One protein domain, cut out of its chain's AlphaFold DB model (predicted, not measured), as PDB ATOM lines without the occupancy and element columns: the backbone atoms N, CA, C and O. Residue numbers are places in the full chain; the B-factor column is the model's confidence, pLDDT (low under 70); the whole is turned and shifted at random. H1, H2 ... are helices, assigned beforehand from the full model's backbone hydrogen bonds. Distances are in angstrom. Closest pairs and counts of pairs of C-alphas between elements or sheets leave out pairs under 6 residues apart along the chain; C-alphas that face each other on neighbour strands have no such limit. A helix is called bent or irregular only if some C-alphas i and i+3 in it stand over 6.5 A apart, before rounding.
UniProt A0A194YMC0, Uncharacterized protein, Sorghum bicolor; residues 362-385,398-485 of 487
ATOM      1  N   GLY A 362     -17.392 -26.438 -28.483       61.28
ATOM      2  CA  GLY A 362     -18.188 -25.272 -28.892       61.28
ATOM      3  C   GLY A 362     -18.750 -24.496 -27.695       61.28
ATOM      4  O   GLY A 362     -18.593 -23.284 -27.609       61.28
ATOM      5  N   ASN A 363     -19.315 -25.205 -26.712       71.81
ATOM      6  CA  ASN A 363     -19.867 -24.617 -25.485       71.81
ATOM      7  C   ASN A 363     -18.778 -23.922 -24.637       71.81
ATOM      8  O   ASN A 363     -18.997 -22.834 -24.104       71.81
ATOM      9  N   LEU A 364     -17.586 -24.522 -24.550       79.56
ATOM     10  CA  LEU A 364     -16.426 -23.935 -23.875       79.56
ATOM     11  C   LEU A 364     -15.931 -22.661 -24.572       79.56
ATOM     12  O   LEU A 364     -15.776 -21.632 -23.918       79.56
ATOM     13  N   ILE A 365     -15.736 -22.711 -25.893       81.94
ATOM     14  CA  ILE A 365     -15.280 -21.567 -26.691       81.94
ATOM     15  C   ILE A 365     -16.283 -20.409 -26.596       81.94
ATOM     16  O   ILE A 365     -15.876 -19.285 -26.309       81.94
ATOM     17  N   SER A 366     -17.591 -20.665 -26.722       81.81
ATOM     18  CA  SER A 366     -18.612 -19.620 -26.556       81.81
ATOM     19  C   SER A 366     -18.588 -18.983 -25.162       81.81
ATOM     20  O   SER A 366     -18.715 -17.766 -25.056       81.81
ATOM     21  N   LYS A 367     -18.380 -19.764 -24.090       83.25
ATOM     22  CA  LYS A 367     -18.232 -19.225 -22.724       83.25
ATOM     23  C   LYS A 367     -16.995 -18.344 -22.581       83.25
ATOM     24  O   LYS A 367     -17.104 -17.252 -22.040       83.25
ATOM     25  N   ILE A 368     -15.853 -18.789 -23.102       86.81
ATOM     26  CA  ILE A 368     -14.604 -18.015 -23.096       86.81
ATOM     27  C   ILE A 368     -14.789 -16.683 -23.830       86.81
ATOM     28  O   ILE A 368     -14.430 -15.637 -23.293       86.81
ATOM     29  N   ILE A 369     -15.410 -16.702 -25.011       85.19
ATOM     30  CA  ILE A 369     -15.682 -15.499 -25.811       85.19
ATOM     31  C   ILE A 369     -16.589 -14.525 -25.056       85.19
ATOM     32  O   ILE A 369     -16.242 -13.356 -24.909       85.19
ATOM     33  N   VAL A 370     -17.722 -14.997 -24.528       87.44
ATOM     34  CA  VAL A 370     -18.649 -14.144 -23.767       87.44
ATOM     35  C   VAL A 370     -17.946 -13.528 -22.554       87.44
ATOM     36  O   VAL A 370     -18.039 -12.316 -22.355       87.44
ATOM     37  N   SER A 371     -17.167 -14.314 -21.805       85.62
ATOM     38  CA  SER A 371     -16.456 -13.850 -20.609       85.62
ATOM     39  C   SER A 371     -15.278 -12.915 -20.886       85.62
ATOM     40  O   SER A 371     -14.942 -12.114 -20.017       85.62
ATOM     41  N   CYS A 372     -14.633 -12.994 -22.053       86.50
ATOM     42  CA  CYS A 372     -13.474 -12.155 -22.391       86.50
ATOM     43  C   CYS A 372     -13.827 -10.922 -23.240       86.50
ATOM     44  O   CYS A 372     -12.972 -10.062 -23.432       86.50
ATOM     45  N   SER A 373     -15.065 -10.824 -23.736       86.69
ATOM     46  CA  SER A 373     -15.502  -9.783 -24.679       86.69
ATOM     47  C   SER A 373     -15.211  -8.346 -24.216       86.69
ATOM     48  O   SER A 373     -14.687  -7.553 -24.991       86.69
ATOM     49  N   GLU A 374     -15.484  -8.020 -22.952       86.31
ATOM     50  CA  GLU A 374     -15.242  -6.696 -22.358       86.31
ATOM     51  C   GLU A 374     -13.751  -6.308 -22.331       86.31
ATOM     52  O   GLU A 374     -13.381  -5.201 -22.724       86.31
ATOM     53  N   GLU A 375     -12.881  -7.229 -21.912       84.94
ATOM     54  CA  GLU A 375     -11.433  -7.001 -21.810       84.94
ATOM     55  C   GLU A 375     -10.781  -6.943 -23.208       84.94
ATOM     56  O   GLU A 375      -9.938  -6.085 -23.459       84.94
ATOM     57  N   ILE A 376     -11.226  -7.785 -24.151       87.56
ATOM     58  CA  ILE A 376     -10.779  -7.773 -25.558       87.56
ATOM     59  C   ILE A 376     -11.204  -6.484 -26.279       87.56
ATOM     60  O   ILE A 376     -10.407  -5.888 -27.002       87.56
ATOM     61  N   LEU A 377     -12.433  -6.003 -26.061       86.94
ATOM     62  CA  LEU A 377     -12.871  -4.710 -26.596       86.94
ATOM     63  C   LEU A 377     -12.117  -3.543 -25.941       86.94
ATOM     64  O   LEU A 377     -11.804  -2.570 -26.623       86.94
ATOM     65  N   SER A 378     -11.768  -3.654 -24.657       84.81
ATOM     66  CA  SER A 378     -10.946  -2.659 -23.955       84.81
ATOM     67  C   SER A 378      -9.500  -2.623 -24.467       84.81
ATOM     68  O   SER A 378      -8.919  -1.545 -24.572       84.81
ATOM     69  N   LEU A 379      -8.923  -3.771 -24.837       85.56
ATOM     70  CA  LEU A 379      -7.632  -3.850 -25.534       85.56
ATOM     71  C   LEU A 379      -7.697  -3.153 -26.901       85.56
ATOM     72  O   LEU A 379      -6.856  -2.309 -27.195       85.56
ATOM     73  N   LEU A 380      -8.744  -3.409 -27.692       84.69
ATOM     74  CA  LEU A 380      -8.953  -2.745 -28.987       84.69
ATOM     75  C   LEU A 380      -9.226  -1.230 -28.864       84.69
ATOM     76  O   LEU A 380      -9.020  -0.479 -29.813       84.69
ATOM     77  N   GLN A 381      -9.677  -0.747 -27.703       83.31
ATOM     78  CA  GLN A 381      -9.783   0.692 -27.427       83.31
ATOM     79  C   GLN A 381      -8.430   1.334 -27.086       83.31
ATOM     80  O   GLN A 381      -8.264   2.529 -27.323       83.31
ATOM     81  N   CYS A 382      -7.452   0.566 -26.591       73.62
ATOM     82  CA  CYS A 382      -6.106   1.083 -26.320       73.62
ATOM     83  C   CYS A 382      -5.393   1.509 -27.613       73.62
ATOM     84  O   CYS A 382      -4.706   2.525 -27.604       73.62
ATOM     85  N   THR A 383      -5.627   0.807 -28.730       72.06
ATOM     86  CA  THR A 383      -5.056   1.190 -30.034       72.06
ATOM     87  C   THR A 383      -5.610   2.532 -30.520       72.06
ATOM     88  O   THR A 383      -4.853   3.416 -30.901       72.06
ATOM     89  N   ARG A 384      -6.930   2.736 -30.402       66.56
ATOM     90  CA  ARG A 384      -7.638   3.956 -30.843       66.56
ATOM     91  C   ARG A 384      -7.359   5.199 -29.999       66.56
ATOM     92  O   ARG A 384      -7.564   6.312 -30.468       66.56
ATOM     93  N   LEU A 385      -6.958   5.026 -28.741       57.19
ATOM     94  CA  LEU A 385      -6.588   6.141 -27.864       57.19
ATOM     95  C   LEU A 385      -5.139   6.603 -28.091       57.19
ATOM     96  O   LEU A 385      -4.816   7.739 -27.745       57.19
ATOM     97  N   SER A 398       3.575  -1.850 -34.408       81.75
ATOM     98  CA  SER A 398       3.666  -3.291 -34.119       81.75
ATOM     99  C   SER A 398       2.764  -3.726 -32.953       81.75
ATOM    100  O   SER A 398       2.118  -4.772 -33.013       81.75
ATOM    101  N   MET A 399       2.647  -2.896 -31.911       82.44
ATOM    102  CA  MET A 399       1.757  -3.157 -30.774       82.44
ATOM    103  C   MET A 399       0.276  -3.132 -31.187       82.44
ATOM    104  O   MET A 399      -0.502  -4.008 -30.799       82.44
ATOM    105  N   ASN A 400      -0.118  -2.157 -32.012       85.31
ATOM    106  CA  ASN A 400      -1.478  -2.048 -32.539       85.31
ATOM    107  C   ASN A 400      -1.813  -3.191 -33.516       85.31
ATOM    108  O   ASN A 400      -2.944  -3.693 -33.510       85.31
ATOM    109  N   GLU A 401      -0.839  -3.645 -34.305       87.62
ATOM    110  CA  GLU A 401      -0.949  -4.830 -35.158       87.62
ATOM    111  C   GLU A 401      -1.127  -6.107 -34.320       87.62
ATOM    112  O   GLU A 401      -2.070  -6.860 -34.559       87.62
ATOM    113  N   ALA A 402      -0.322  -6.309 -33.269       87.00
ATOM    114  CA  ALA A 402      -0.443  -7.452 -32.359       87.00
ATOM    115  C   ALA A 402      -1.806  -7.497 -31.638       87.00
ATOM    116  O   ALA A 402      -2.436  -8.553 -31.552       87.00
ATOM    117  N   ILE A 403      -2.329  -6.353 -31.179       89.62
ATOM    118  CA  ILE A 403      -3.684  -6.272 -30.596       89.62
ATOM    119  C   ILE A 403      -4.756  -6.614 -31.639       89.62
ATOM    120  O   ILE A 403      -5.712  -7.337 -31.342       89.62
ATOM    121  N   SER A 404      -4.595  -6.129 -32.872       89.81
ATOM    122  CA  SER A 404      -5.512  -6.424 -33.979       89.81
ATOM    123  C   SER A 404      -5.481  -7.908 -34.363       89.81
ATOM    124  O   SER A 404      -6.532  -8.501 -34.610       89.81
ATOM    125  N   GLN A 405      -4.302  -8.534 -34.327       90.00
ATOM    126  CA  GLN A 405      -4.107  -9.968 -34.523       90.00
ATOM    127  C   GLN A 405      -4.796 -10.782 -33.417       90.00
ATOM    128  O   GLN A 405      -5.563 -11.693 -33.726       90.00
ATOM    129  N   VAL A 406      -4.617 -10.422 -32.140       90.75
ATOM    130  CA  VAL A 406      -5.321 -11.059 -31.008       90.75
ATOM    131  C   VAL A 406      -6.844 -10.951 -31.167       90.75
ATOM    132  O   VAL A 406      -7.556 -11.928 -30.920       90.75
ATOM    133  N   TYR A 407      -7.363  -9.808 -31.629       91.12
ATOM    134  CA  TYR A 407      -8.794  -9.627 -31.902       91.12
ATOM    135  C   TYR A 407      -9.295 -10.494 -33.071       91.12
ATOM    136  O   TYR A 407     -10.305 -11.188 -32.943       91.12
ATOM    137  N   ASP A 408      -8.587 -10.518 -34.201       89.44
ATOM    138  CA  ASP A 408      -8.925 -11.379 -35.341       89.44
ATOM    139  C   ASP A 408      -8.883 -12.871 -34.962       89.44
ATOM    140  O   ASP A 408      -9.797 -13.633 -35.287       89.44
ATOM    141  N   MET A 409      -7.888 -13.284 -34.172       89.19
ATOM    142  CA  MET A 409      -7.791 -14.641 -33.632       89.19
ATOM    143  C   MET A 409      -8.939 -14.973 -32.676       89.19
ATOM    144  O   MET A 409      -9.487 -16.073 -32.752       89.19
ATOM    145  N   PHE A 410      -9.368 -14.027 -31.838       88.44
ATOM    146  CA  PHE A 410     -10.535 -14.169 -30.964       88.44
ATOM    147  C   PHE A 410     -11.835 -14.397 -31.759       88.44
ATOM    148  O   PHE A 410     -12.620 -15.293 -31.431       88.44
ATOM    149  N   ILE A 411     -12.040 -13.664 -32.860       86.44
ATOM    150  CA  ILE A 411     -13.184 -13.868 -33.765       86.44
ATOM    151  C   ILE A 411     -13.066 -15.199 -34.530       86.44
ATOM    152  O   ILE A 411     -14.037 -15.958 -34.616       86.44
ATOM    153  N   LYS A 412     -11.883 -15.546 -35.048       86.12
ATOM    154  CA  LYS A 412     -11.647 -16.808 -35.771       86.12
ATOM    155  C   LYS A 412     -11.785 -18.041 -34.872       86.12
ATOM    156  O   LYS A 412     -12.306 -19.060 -35.341       86.12
ATOM    157  N   MET A 413     -11.422 -17.939 -33.591       82.75
ATOM    158  CA  MET A 413     -11.637 -18.970 -32.567       82.75
ATOM    159  C   MET A 413     -13.128 -19.316 -32.417       82.75
ATOM    160  O   MET A 413     -13.463 -20.496 -32.349       82.75
ATOM    161  N   ASN A 414     -14.035 -18.328 -32.482       74.88
ATOM    162  CA  ASN A 414     -15.491 -18.562 -32.478       74.88
ATOM    163  C   ASN A 414     -15.941 -19.477 -33.628       74.88
ATOM    164  O   ASN A 414     -16.773 -20.362 -33.455       74.88
ATOM    165  N   SER A 415     -15.352 -19.290 -34.811       76.44
ATOM    166  CA  SER A 415     -15.632 -20.117 -35.991       76.44
ATOM    167  C   SER A 415     -14.909 -21.474 -36.005       76.44
ATOM    168  O   SER A 415     -14.955 -22.170 -37.015       76.44
ATOM    169  N   GLY A 416     -14.202 -21.841 -34.928       70.81
ATOM    170  CA  GLY A 416     -13.420 -23.081 -34.834       70.81
ATOM    171  C   GLY A 416     -12.188 -23.139 -35.747       70.81
ATOM    172  O   GLY A 416     -11.544 -24.183 -35.823       70.81
ATOM    173  N   ARG A 417     -11.851 -22.038 -36.435       72.88
ATOM    174  CA  ARG A 417     -10.763 -21.962 -37.427       72.88
ATOM    175  C   ARG A 417      -9.369 -21.834 -36.813       72.88
ATOM    176  O   ARG A 417      -8.388 -22.089 -37.498       72.88
ATOM    177  N   ILE A 418      -9.282 -21.411 -35.552       78.31
ATOM    178  CA  ILE A 418      -8.028 -21.234 -34.809       78.31
ATOM    179  C   ILE A 418      -8.122 -21.989 -33.483       78.31
ATOM    180  O   ILE A 418      -9.187 -22.060 -32.865       78.31
ATOM    181  N   SER A 419      -7.006 -22.592 -33.070       78.88
ATOM    182  CA  SER A 419      -6.916 -23.320 -31.807       78.88
ATOM    183  C   SER A 419      -6.780 -22.361 -30.620       78.88
ATOM    184  O   SER A 419      -6.175 -21.294 -30.728       78.88
ATOM    185  N   ILE A 420      -7.289 -22.770 -29.458       77.56
ATOM    186  CA  ILE A 420      -7.131 -21.991 -28.226       77.56
ATOM    187  C   ILE A 420      -5.664 -21.865 -27.790       77.56
ATOM    188  O   ILE A 420      -5.299 -20.853 -27.208       77.56
ATOM    189  N   GLN A 421      -4.809 -22.835 -28.135       74.50
ATOM    190  CA  GLN A 421      -3.368 -22.774 -27.882       74.50
ATOM    191  C   GLN A 421      -2.722 -21.605 -28.636       74.50
ATOM    192  O   GLN A 421      -2.022 -20.804 -28.031       74.50
ATOM    193  N   THR A 422      -3.027 -21.455 -29.928       80.88
ATOM    194  CA  THR A 422      -2.516 -20.345 -30.752       80.88
ATOM    195  C   THR A 422      -2.994 -18.991 -30.209       80.88
ATOM    196  O   THR A 422      -2.245 -18.022 -30.195       80.88
ATOM    197  N   PHE A 423      -4.234 -18.918 -29.711       84.00
ATOM    198  CA  PHE A 423      -4.765 -17.711 -29.066       84.00
ATOM    199  C   PHE A 423      -4.062 -17.383 -27.735       84.00
ATOM    200  O   PHE A 423      -3.758 -16.222 -27.482       84.00
ATOM    201  N   LEU A 424      -3.757 -18.389 -26.908       81.06
ATOM    202  CA  LEU A 424      -2.988 -18.216 -25.669       81.06
ATOM    203  C   LEU A 424      -1.558 -17.724 -25.939       81.06
ATOM    204  O   LEU A 424      -1.076 -16.847 -25.232       81.06
ATOM    205  N   GLU A 425      -0.907 -18.243 -26.978       78.88
ATOM    206  CA  GLU A 425       0.429 -17.818 -27.410       78.88
ATOM    207  C   GLU A 425       0.444 -16.346 -27.857       78.88
ATOM    208  O   GLU A 425       1.280 -15.570 -27.401       78.88
ATOM    209  N   ALA A 426      -0.548 -15.916 -28.644       82.50
ATOM    210  CA  ALA A 426      -0.698 -14.511 -29.027       82.50
ATOM    211  C   ALA A 426      -0.950 -13.580 -27.820       82.50
ATOM    212  O   ALA A 426      -0.440 -12.460 -27.788       82.50
ATOM    213  N   LEU A 427      -1.686 -14.040 -26.799       82.75
ATOM    214  CA  LEU A 427      -1.844 -13.302 -25.538       82.75
ATOM    215  C   LEU A 427      -0.525 -13.209 -24.754       82.75
ATOM    216  O   LEU A 427      -0.214 -12.142 -24.236       82.75
ATOM    217  N   LEU A 428       0.267 -14.280 -24.682       79.56
ATOM    218  CA  LEU A 428       1.573 -14.252 -24.011       79.56
ATOM    219  C   LEU A 428       2.558 -13.311 -24.720       79.56
ATOM    220  O   LEU A 428       3.220 -12.519 -24.056       79.56
ATOM    221  N   ASN A 429       2.577 -13.306 -26.055       81.19
ATOM    222  CA  ASN A 429       3.373 -12.353 -26.833       81.19
ATOM    223  C   ASN A 429       2.926 -10.901 -26.583       81.19
ATOM    224  O   ASN A 429       3.759 -10.006 -26.466       81.19
ATOM    225  N   LEU A 430       1.622 -10.654 -26.412       80.94
ATOM    226  CA  LEU A 430       1.104  -9.329 -26.059       80.94
ATOM    227  C   LEU A 430       1.431  -8.914 -24.603       80.94
ATOM    228  O   LEU A 430       1.390  -7.727 -24.280       80.94
ATOM    229  N   CYS A 431       1.797  -9.855 -23.726       77.44
ATOM    230  CA  CYS A 431       2.346  -9.562 -22.397       77.44
ATOM    231  C   CYS A 431       3.836  -9.167 -22.413       77.44
ATOM    232  O   CYS A 431       4.314  -8.678 -21.395       77.44
ATOM    233  N   ALA A 432       4.554  -9.345 -23.529       77.00
ATOM    234  CA  ALA A 432       5.976  -9.002 -23.654       77.00
ATOM    235  C   ALA A 432       6.242  -7.521 -24.013       77.00
ATOM    236  O   ALA A 432       7.395  -7.126 -24.154       77.00
ATOM    237  N   PHE A 433       5.196  -6.702 -24.173       75.31
ATOM    238  CA  PHE A 433       5.313  -5.262 -24.428       75.31
ATOM    239  C   PHE A 433       5.322  -4.455 -23.122       75.31
ATOM    240  O   PHE A 433       4.522  -4.718 -22.227       75.31
ATOM    241  N   ASP A 434       6.104  -3.375 -23.052       71.38
ATOM    242  CA  ASP A 434       6.278  -2.554 -21.834       71.38
ATOM    243  C   ASP A 434       5.029  -1.766 -21.374       71.38
ATOM    244  O   ASP A 434       5.028  -1.105 -20.330       71.38
ATOM    245  N   ASN A 435       3.932  -1.800 -22.139       77.31
ATOM    246  CA  ASN A 435       2.718  -1.056 -21.813       77.31
ATOM    247  C   ASN A 435       1.901  -1.767 -20.719       77.31
ATOM    248  O   ASN A 435       1.054  -2.621 -20.991       77.31
ATOM    249  N   THR A 436       2.109  -1.351 -19.469       73.56
ATOM    250  CA  THR A 436       1.448  -1.896 -18.267       73.56
ATOM    251  C   THR A 436      -0.082  -1.963 -18.362       73.56
ATOM    252  O   THR A 436      -0.691  -2.897 -17.835       73.56
ATOM    253  N   ALA A 437      -0.723  -1.016 -19.054       77.88
ATOM    254  CA  ALA A 437      -2.175  -0.970 -19.216       77.88
ATOM    255  C   ALA A 437      -2.695  -1.986 -20.251       77.88
ATOM    256  O   ALA A 437      -3.856  -2.406 -20.170       77.88
ATOM    257  N   ILE A 438      -1.854  -2.393 -21.204       80.06
ATOM    258  CA  ILE A 438      -2.120  -3.488 -22.143       80.06
ATOM    259  C   ILE A 438      -1.811  -4.820 -21.461       80.06
ATOM    260  O   ILE A 438      -2.721  -5.637 -21.336       80.06
ATOM    261  N   VAL A 439      -0.614  -4.998 -20.889       78.44
ATOM    262  CA  VAL A 439      -0.220  -6.213 -20.148       78.44
ATOM    263  C   VAL A 439      -1.251  -6.563 -19.071       78.44
ATOM    264  O   VAL A 439      -1.751  -7.686 -19.026       78.44
ATOM    265  N   GLY A 440      -1.669  -5.591 -18.255       73.56
ATOM    266  CA  GLY A 440      -2.662  -5.792 -17.197       73.56
ATOM    267  C   GLY A 440      -4.078  -6.129 -17.687       73.56
ATOM    268  O   GLY A 440      -4.874  -6.652 -16.905       73.56
ATOM    269  N   ARG A 441      -4.430  -5.853 -18.951       82.19
ATOM    270  CA  ARG A 441      -5.682  -6.319 -19.584       82.19
ATOM    271  C   ARG A 441      -5.497  -7.691 -20.230       82.19
ATOM    272  O   ARG A 441      -6.332  -8.572 -20.039       82.19
ATOM    273  N   THR A 442      -4.376  -7.912 -20.909       83.00
ATOM    274  CA  THR A 442      -4.005  -9.191 -21.526       83.00
ATOM    275  C   THR A 442      -3.915 -10.315 -20.492       83.00
ATOM    276  O   THR A 442      -4.513 -11.372 -20.690       83.00
ATOM    277  N   LEU A 443      -3.302 -10.066 -19.328       81.19
ATOM    278  CA  LEU A 443      -3.274 -11.004 -18.199       81.19
ATOM    279  C   LEU A 443      -4.680 -11.323 -17.659       81.19
ATOM    280  O   LEU A 443      -4.950 -12.465 -17.288       81.19
ATOM    281  N   ARG A 444      -5.608 -10.354 -17.658       81.50
ATOM    282  CA  ARG A 444      -7.014 -10.591 -17.278       81.50
ATOM    283  C   ARG A 444      -7.751 -11.461 -18.294       81.50
ATOM    284  O   ARG A 444      -8.512 -12.333 -17.879       81.50
ATOM    285  N   VAL A 445      -7.504 -11.283 -19.594       86.06
ATOM    286  CA  VAL A 445      -8.010 -12.199 -20.632       86.06
ATOM    287  C   VAL A 445      -7.436 -13.599 -20.418       86.06
ATOM    288  O   VAL A 445      -8.204 -14.549 -20.280       86.06
ATOM    289  N   LEU A 446      -6.108 -13.722 -20.326       82.25
ATOM    290  CA  LEU A 446      -5.397 -14.987 -20.125       82.25
ATOM    291  C   LEU A 446      -5.959 -15.757 -18.920       82.25
ATOM    292  O   LEU A 446      -6.319 -16.927 -19.035       82.25
ATOM    293  N   LEU A 447      -6.138 -15.074 -17.789       77.50
ATOM    294  CA  LEU A 447      -6.696 -15.647 -16.570       77.50
ATOM    295  C   LEU A 447      -8.146 -16.132 -16.741       77.50
ATOM    296  O   LEU A 447      -8.455 -17.251 -16.329       77.50
ATOM    297  N   ARG A 448      -9.030 -15.351 -17.386       82.06
ATOM    298  CA  ARG A 448     -10.416 -15.782 -17.677       82.06
ATOM    299  C   ARG A 448     -10.437 -17.009 -18.605       82.06
ATOM    300  O   ARG A 448     -11.243 -17.918 -18.394       82.06
ATOM    301  N   VAL A 449      -9.541 -17.079 -19.596       82.44
ATOM    302  CA  VAL A 449      -9.395 -18.246 -20.490       82.44
ATOM    303  C   VAL A 449      -8.957 -19.482 -19.695       82.44
ATOM    304  O   VAL A 449      -9.633 -20.512 -19.754       82.44
ATOM    305  N   LEU A 450      -7.881 -19.378 -18.905       78.06
ATOM    306  CA  LEU A 450      -7.355 -20.471 -18.075       78.06
ATOM    307  C   LEU A 450      -8.395 -20.983 -17.069       78.06
ATOM    308  O   LEU A 450      -8.592 -22.193 -16.948       78.06
ATOM    309  N   GLN A 451      -9.130 -20.080 -16.412       76.62
ATOM    310  CA  GLN A 451     -10.236 -20.442 -15.525       76.62
ATOM    311  C   GLN A 451     -11.280 -21.297 -16.247       76.62
ATOM    312  O   GLN A 451     -11.653 -22.355 -15.742       76.62
ATOM    313  N   HIS A 452     -11.752 -20.887 -17.426       77.88
ATOM    314  CA  HIS A 452     -12.746 -21.662 -18.170       77.88
ATOM    315  C   HIS A 452     -12.225 -23.022 -18.642       77.88
ATOM    316  O   HIS A 452     -12.967 -24.003 -18.556       77.88
ATOM    317  N   LEU A 453     -10.971 -23.094 -19.099       75.06
ATOM    318  CA  LEU A 453     -10.320 -24.348 -19.485       75.06
ATOM    319  C   LEU A 453     -10.273 -25.339 -18.311       75.06
ATOM    320  O   LEU A 453     -10.668 -26.494 -18.462       75.06
ATOM    321  N   LEU A 454      -9.880 -24.883 -17.121       68.44
ATOM    322  CA  LEU A 454      -9.745 -25.741 -15.940       68.44
ATOM    323  C   LEU A 454     -11.094 -26.128 -15.322       68.44
ATOM    324  O   LEU A 454     -11.298 -27.291 -14.988       68.44
ATOM    325  N   HIS A 455     -12.070 -25.215 -15.278       68.50
ATOM    326  CA  HIS A 455     -13.446 -25.547 -14.873       68.50
ATOM    327  C   HIS A 455     -14.158 -26.490 -15.856       68.50
ATOM    328  O   HIS A 455     -15.178 -27.088 -15.498       68.50
ATOM    329  N   HIS A 456     -13.674 -26.596 -17.097       63.06
ATOM    330  CA  HIS A 456     -14.111 -27.616 -18.042       63.06
ATOM    331  C   HIS A 456     -13.403 -28.948 -17.776       63.06
ATOM    332  O   HIS A 456     -14.090 -29.959 -17.663       63.06
ATOM    333  N   GLY A 457     -12.074 -28.939 -17.599       55.62
ATOM    334  CA  GLY A 457     -11.287 -30.109 -17.184       55.62
ATOM    335  C   GLY A 457     -11.891 -30.804 -15.961       55.62
ATOM    336  O   GLY A 457     -12.247 -31.976 -16.040       55.62
ATOM    337  N   ALA A 458     -12.177 -30.035 -14.906       51.09
ATOM    338  CA  ALA A 458     -12.816 -30.481 -13.662       51.09
ATOM    339  C   ALA A 458     -14.152 -31.227 -13.826       51.09
ATOM    340  O   ALA A 458     -14.580 -31.954 -12.934       51.09
ATOM    341  N   LYS A 459     -14.857 -30.991 -14.938       49.09
ATOM    342  CA  LYS A 459     -16.160 -31.600 -15.243       49.09
ATOM    343  C   LYS A 459     -16.049 -32.770 -16.219       49.09
ATOM    344  O   LYS A 459     -17.001 -33.536 -16.328       49.09
ATOM    345  N   SER A 460     -14.929 -32.895 -16.932       48.44
ATOM    346  CA  SER A 460     -14.646 -34.003 -17.854       48.44
ATOM    347  C   SER A 460     -13.775 -35.100 -17.239       48.44
ATOM    348  O   SER A 460     -13.919 -36.258 -17.615       48.44
ATOM    349  N   SER A 461     -12.907 -34.755 -16.288       44.50
ATOM    350  CA  SER A 461     -12.113 -35.679 -15.479       44.50
ATOM    351  C   SER A 461     -12.392 -35.386 -14.007       44.50
ATOM    352  O   SER A 461     -12.190 -34.260 -13.558       44.50
ATOM    353  N   GLY A 462     -12.860 -36.388 -13.256       44.19
ATOM    354  CA  GLY A 462     -13.280 -36.267 -11.849       44.19
ATOM    355  C   GLY A 462     -12.147 -36.057 -10.836       44.19
ATOM    356  O   GLY A 462     -12.260 -36.500  -9.699       44.19
ATOM    357  N   SER A 463     -11.054 -35.426 -11.256       44.03
ATOM    358  CA  SER A 463      -9.901 -35.046 -10.449       44.03
ATOM    359  C   SER A 463      -9.346 -33.731 -10.992       44.03
ATOM    360  O   SER A 463      -9.138 -33.589 -12.200       44.03
ATOM    361  N   VAL A 464      -9.119 -32.770 -10.096       47.34
ATOM    362  CA  VAL A 464      -8.279 -31.592 -10.334       47.34
ATOM    363  C   VAL A 464      -7.361 -31.458  -9.125       47.34
ATOM    364  O   VAL A 464      -7.874 -31.424  -8.005       47.34
ATOM    365  N   PRO A 465      -6.035 -31.347  -9.309       50.56
ATOM    366  CA  PRO A 465      -5.129 -31.095  -8.199       50.56
ATOM    367  C   PRO A 465      -5.385 -29.697  -7.619       50.56
ATOM    368  O   PRO A 465      -5.225 -28.678  -8.302       50.56
ATOM    369  N   SER A 466      -5.787 -29.670  -6.344       47.88
ATOM    370  CA  SER A 466      -6.266 -28.495  -5.592       47.88
ATOM    371  C   SER A 466      -5.329 -27.274  -5.673       47.88
ATOM    372  O   SER A 466      -5.789 -26.130  -5.773       47.88
ATOM    373  N   GLY A 467      -4.011 -27.507  -5.738       44.16
ATOM    374  CA  GLY A 467      -2.995 -26.455  -5.868       44.16
ATOM    375  C   GLY A 467      -3.148 -25.579  -7.120       44.16
ATOM    376  O   GLY A 467      -2.966 -24.364  -7.050       44.16
ATOM    377  N   THR A 468      -3.592 -26.137  -8.253       48.41
ATOM    378  CA  THR A 468      -3.764 -25.357  -9.499       48.41
ATOM    379  C   THR A 468      -4.878 -24.314  -9.384       48.41
ATOM    380  O   THR A 468      -4.733 -23.178  -9.840       48.41
ATOM    381  N   THR A 469      -5.977 -24.662  -8.711       48.41
ATOM    382  CA  THR A 469      -7.066 -23.729  -8.397       48.41
ATOM    383  C   THR A 469      -6.671 -22.689  -7.348       48.41
ATOM    384  O   THR A 469      -7.150 -21.555  -7.418       48.41
ATOM    385  N   PHE A 470      -5.778 -23.034  -6.415       46.91
ATOM    386  CA  PHE A 470      -5.258 -22.097  -5.419       46.91
ATOM    387  C   PHE A 470      -4.373 -21.021  -6.064       46.91
ATOM    388  O   PHE A 470      -4.669 -19.833  -5.926       46.91
ATOM    389  N   LEU A 471      -3.372 -21.421  -6.859       51.41
ATOM    390  CA  LEU A 471      -2.476 -20.500  -7.571       51.41
ATOM    391  C   LEU A 471      -3.249 -19.517  -8.466       51.41
ATOM    392  O   LEU A 471      -2.970 -18.319  -8.471       51.41
ATOM    393  N   LEU A 472      -4.287 -19.981  -9.168       53.19
ATOM    394  CA  LEU A 472      -5.108 -19.115 -10.022       53.19
ATOM    395  C   LEU A 472      -6.024 -18.167  -9.241       53.19
ATOM    396  O   LEU A 472      -6.225 -17.037  -9.683       53.19
ATOM    397  N   ASN A 473      -6.550 -18.574  -8.082       46.31
ATOM    398  CA  ASN A 473      -7.262 -17.657  -7.187       46.31
ATOM    399  C   ASN A 473      -6.314 -16.629  -6.549       46.31
ATOM    400  O   ASN A 473      -6.708 -15.477  -6.342       46.31
ATOM    401  N   HIS A 474      -5.058 -17.000  -6.288       47.50
ATOM    402  CA  HIS A 474      -4.046 -16.077  -5.786       47.50
ATOM    403  C   HIS A 474      -3.671 -15.031  -6.852       47.50
ATOM    404  O   HIS A 474      -3.795 -13.830  -6.607       47.50
ATOM    405  N   MET A 475      -3.383 -15.464  -8.086       49.50
ATOM    406  CA  MET A 475      -3.141 -14.581  -9.240       49.50
ATOM    407  C   MET A 475      -4.356 -13.695  -9.586       49.50
ATOM    408  O   MET A 475      -4.196 -12.529  -9.959       49.50
ATOM    409  N   LEU A 476      -5.585 -14.197  -9.406       53.12
ATOM    410  CA  LEU A 476      -6.825 -13.414  -9.516       53.12
ATOM    411  C   LEU A 476      -6.935 -12.336  -8.430       53.12
ATOM    412  O   LEU A 476      -7.393 -11.226  -8.695       53.12
ATOM    413  N   THR A 477      -6.502 -12.642  -7.207       44.56
ATOM    414  CA  THR A 477      -6.499 -11.686  -6.092       44.56
ATOM    415  C   THR A 477      -5.430 -10.610  -6.293       44.56
ATOM    416  O   THR A 477      -5.702  -9.429  -6.069       44.56
ATOM    417  N   TYR A 478      -4.254 -10.994  -6.796       41.88
ATOM    418  CA  TYR A 478      -3.157 -10.087  -7.126       41.88
ATOM    419  C   TYR A 478      -3.532  -9.115  -8.260       41.88
ATOM    420  O   TYR A 478      -3.507  -7.898  -8.071       41.88
ATOM    421  N   THR A 479      -4.009  -9.629  -9.402       43.94
ATOM    422  CA  THR A 479      -4.478  -8.790 -10.527       43.94
ATOM    423  C   THR A 479      -5.653  -7.884 -10.154       43.94
ATOM    424  O   THR A 479      -5.760  -6.771 -10.666       43.94
ATOM    425  N   ARG A 480      -6.517  -8.290  -9.215       38.16
ATOM    426  CA  ARG A 480      -7.567  -7.406  -8.691       38.16
ATOM    427  C   ARG A 480      -6.986  -6.239  -7.881       38.16
ATOM    428  O   ARG A 480      -7.439  -5.112  -8.069       38.16
ATOM    429  N   ARG A 481      -5.967  -6.477  -7.043       35.34
ATOM    430  CA  ARG A 481      -5.293  -5.429  -6.247       35.34
ATOM    431  C   ARG A 481      -4.537  -4.416  -7.109       35.34
ATOM    432  O   ARG A 481      -4.618  -3.222  -6.821       35.34
ATOM    433  N   THR A 482      -3.856  -4.850  -8.171       37.06
ATOM    434  CA  THR A 482      -3.142  -3.921  -9.068       37.06
ATOM    435  C   THR A 482      -4.111  -2.985  -9.796       37.06
ATOM    436  O   THR A 482      -3.858  -1.786  -9.862       37.06
ATOM    437  N   THR A 483      -5.284  -3.474 -10.224       37.03
ATOM    438  CA  THR A 483      -6.305  -2.620 -10.869       37.03
ATOM    439  C   THR A 483      -6.949  -1.580  -9.949       37.03
ATOM    440  O   THR A 483      -7.456  -0.575 -10.438       37.03
ATOM    441  N   THR A 484      -6.927  -1.787  -8.628       34.28
ATOM    442  CA  THR A 484      -7.477  -0.832  -7.647       34.28
ATOM    443  C   THR A 484      -6.496   0.255  -7.199       34.28
ATOM    444  O   THR A 484      -6.913   1.160  -6.485       34.28
ATOM    445  N   LYS A 485      -5.214   0.185  -7.596       32.88
ATOM    446  CA  LYS A 485      -4.190   1.204  -7.279       32.88
ATOM    447  C   LYS A 485      -4.050   2.300  -8.358       32.88
ATOM    448  O   LYS A 485      -3.275   3.227  -8.165       32.88
TER     449      LYS A 485
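AT A GLANCE: This is residues 362 to 385 and 398 to 485 of the 487 residues of an uncharacterized protein of Sorghum bicolor (UniProt A0A194YMC0). Four helices, the bent H1 with H2, H3 and H4, stand round a ring as a bundle, helices side by side, each running opposite ways to the next, and H5 packs on H4 alone, on the side away from H2. Residues 457 to 463, the end of H4 and the turn after it, stick out. The printed part has 112 residues, with five named helices, H1 to H5 in order, and no named strand: all helix. It is compact, with a radius of gyration of the C-alphas of 14.4 A, and spans 45 by 37 by 20 A.

HOW THE PARTS SIT: H1, residues 362 to 385, was assigned by its hydrogen bonds as one helix but is bent: C-alphas 371 and 374 are 7.5 A apart, and its arms H1a, residues 362 to 371, and H1b, residues 374 to 385, stand at a steep tilt of 53 degrees. H1b touches H2, residues 398 to 414, through 400 to 407 alone, closest C-alphas Thr 383 and Asn 400, 5.4 A. H2 forms a hairpin with H3, residues 420 to 430, at 17 degrees, closest C-alphas Val 406 and Ala 426, 6.1 A. The hub H4, residues 436 to 460, touches H1a through 448 to 456 alone, closest C-alphas Ile 368 and Val 449, 5.8 A. H4 touches H5, residues 466 to 483, through 440 to 451 alone, closest C-alphas Leu 447 and Leu 476, 7.4 A. H2 and H4 are apart. Every O i to N i+4 pair is within hydrogen-bond range in H1a, H3 and H5, against 6 of 8 in H1b, 12 of 13 in H2 and 18 of 21 in H4.

IN THESE COORDINATES: H1a begins at C-alpha 362 (-18.188, -25.272, -28.892) and is 14.2 A long; H1b is 16.4 A, H2 24.6 A, H3 15.3 A and H4 35.9 A. H5, 26.4 A, ends at C-alpha 483 (-6.305, -2.620, -10.869).

THE WHOLE: The farthest C-alphas, Leu 385 and Gly 462, are 45.8 A apart. Residues 386 to 397 are not printed; C-alphas 385 and 398 are 15.3 A apart across this cut. The links H2 to H3, H3 to H4 and H4 to H5 are tight. The pLDDT is under 70 at residues 362, 384 to 385 and 454 to 485.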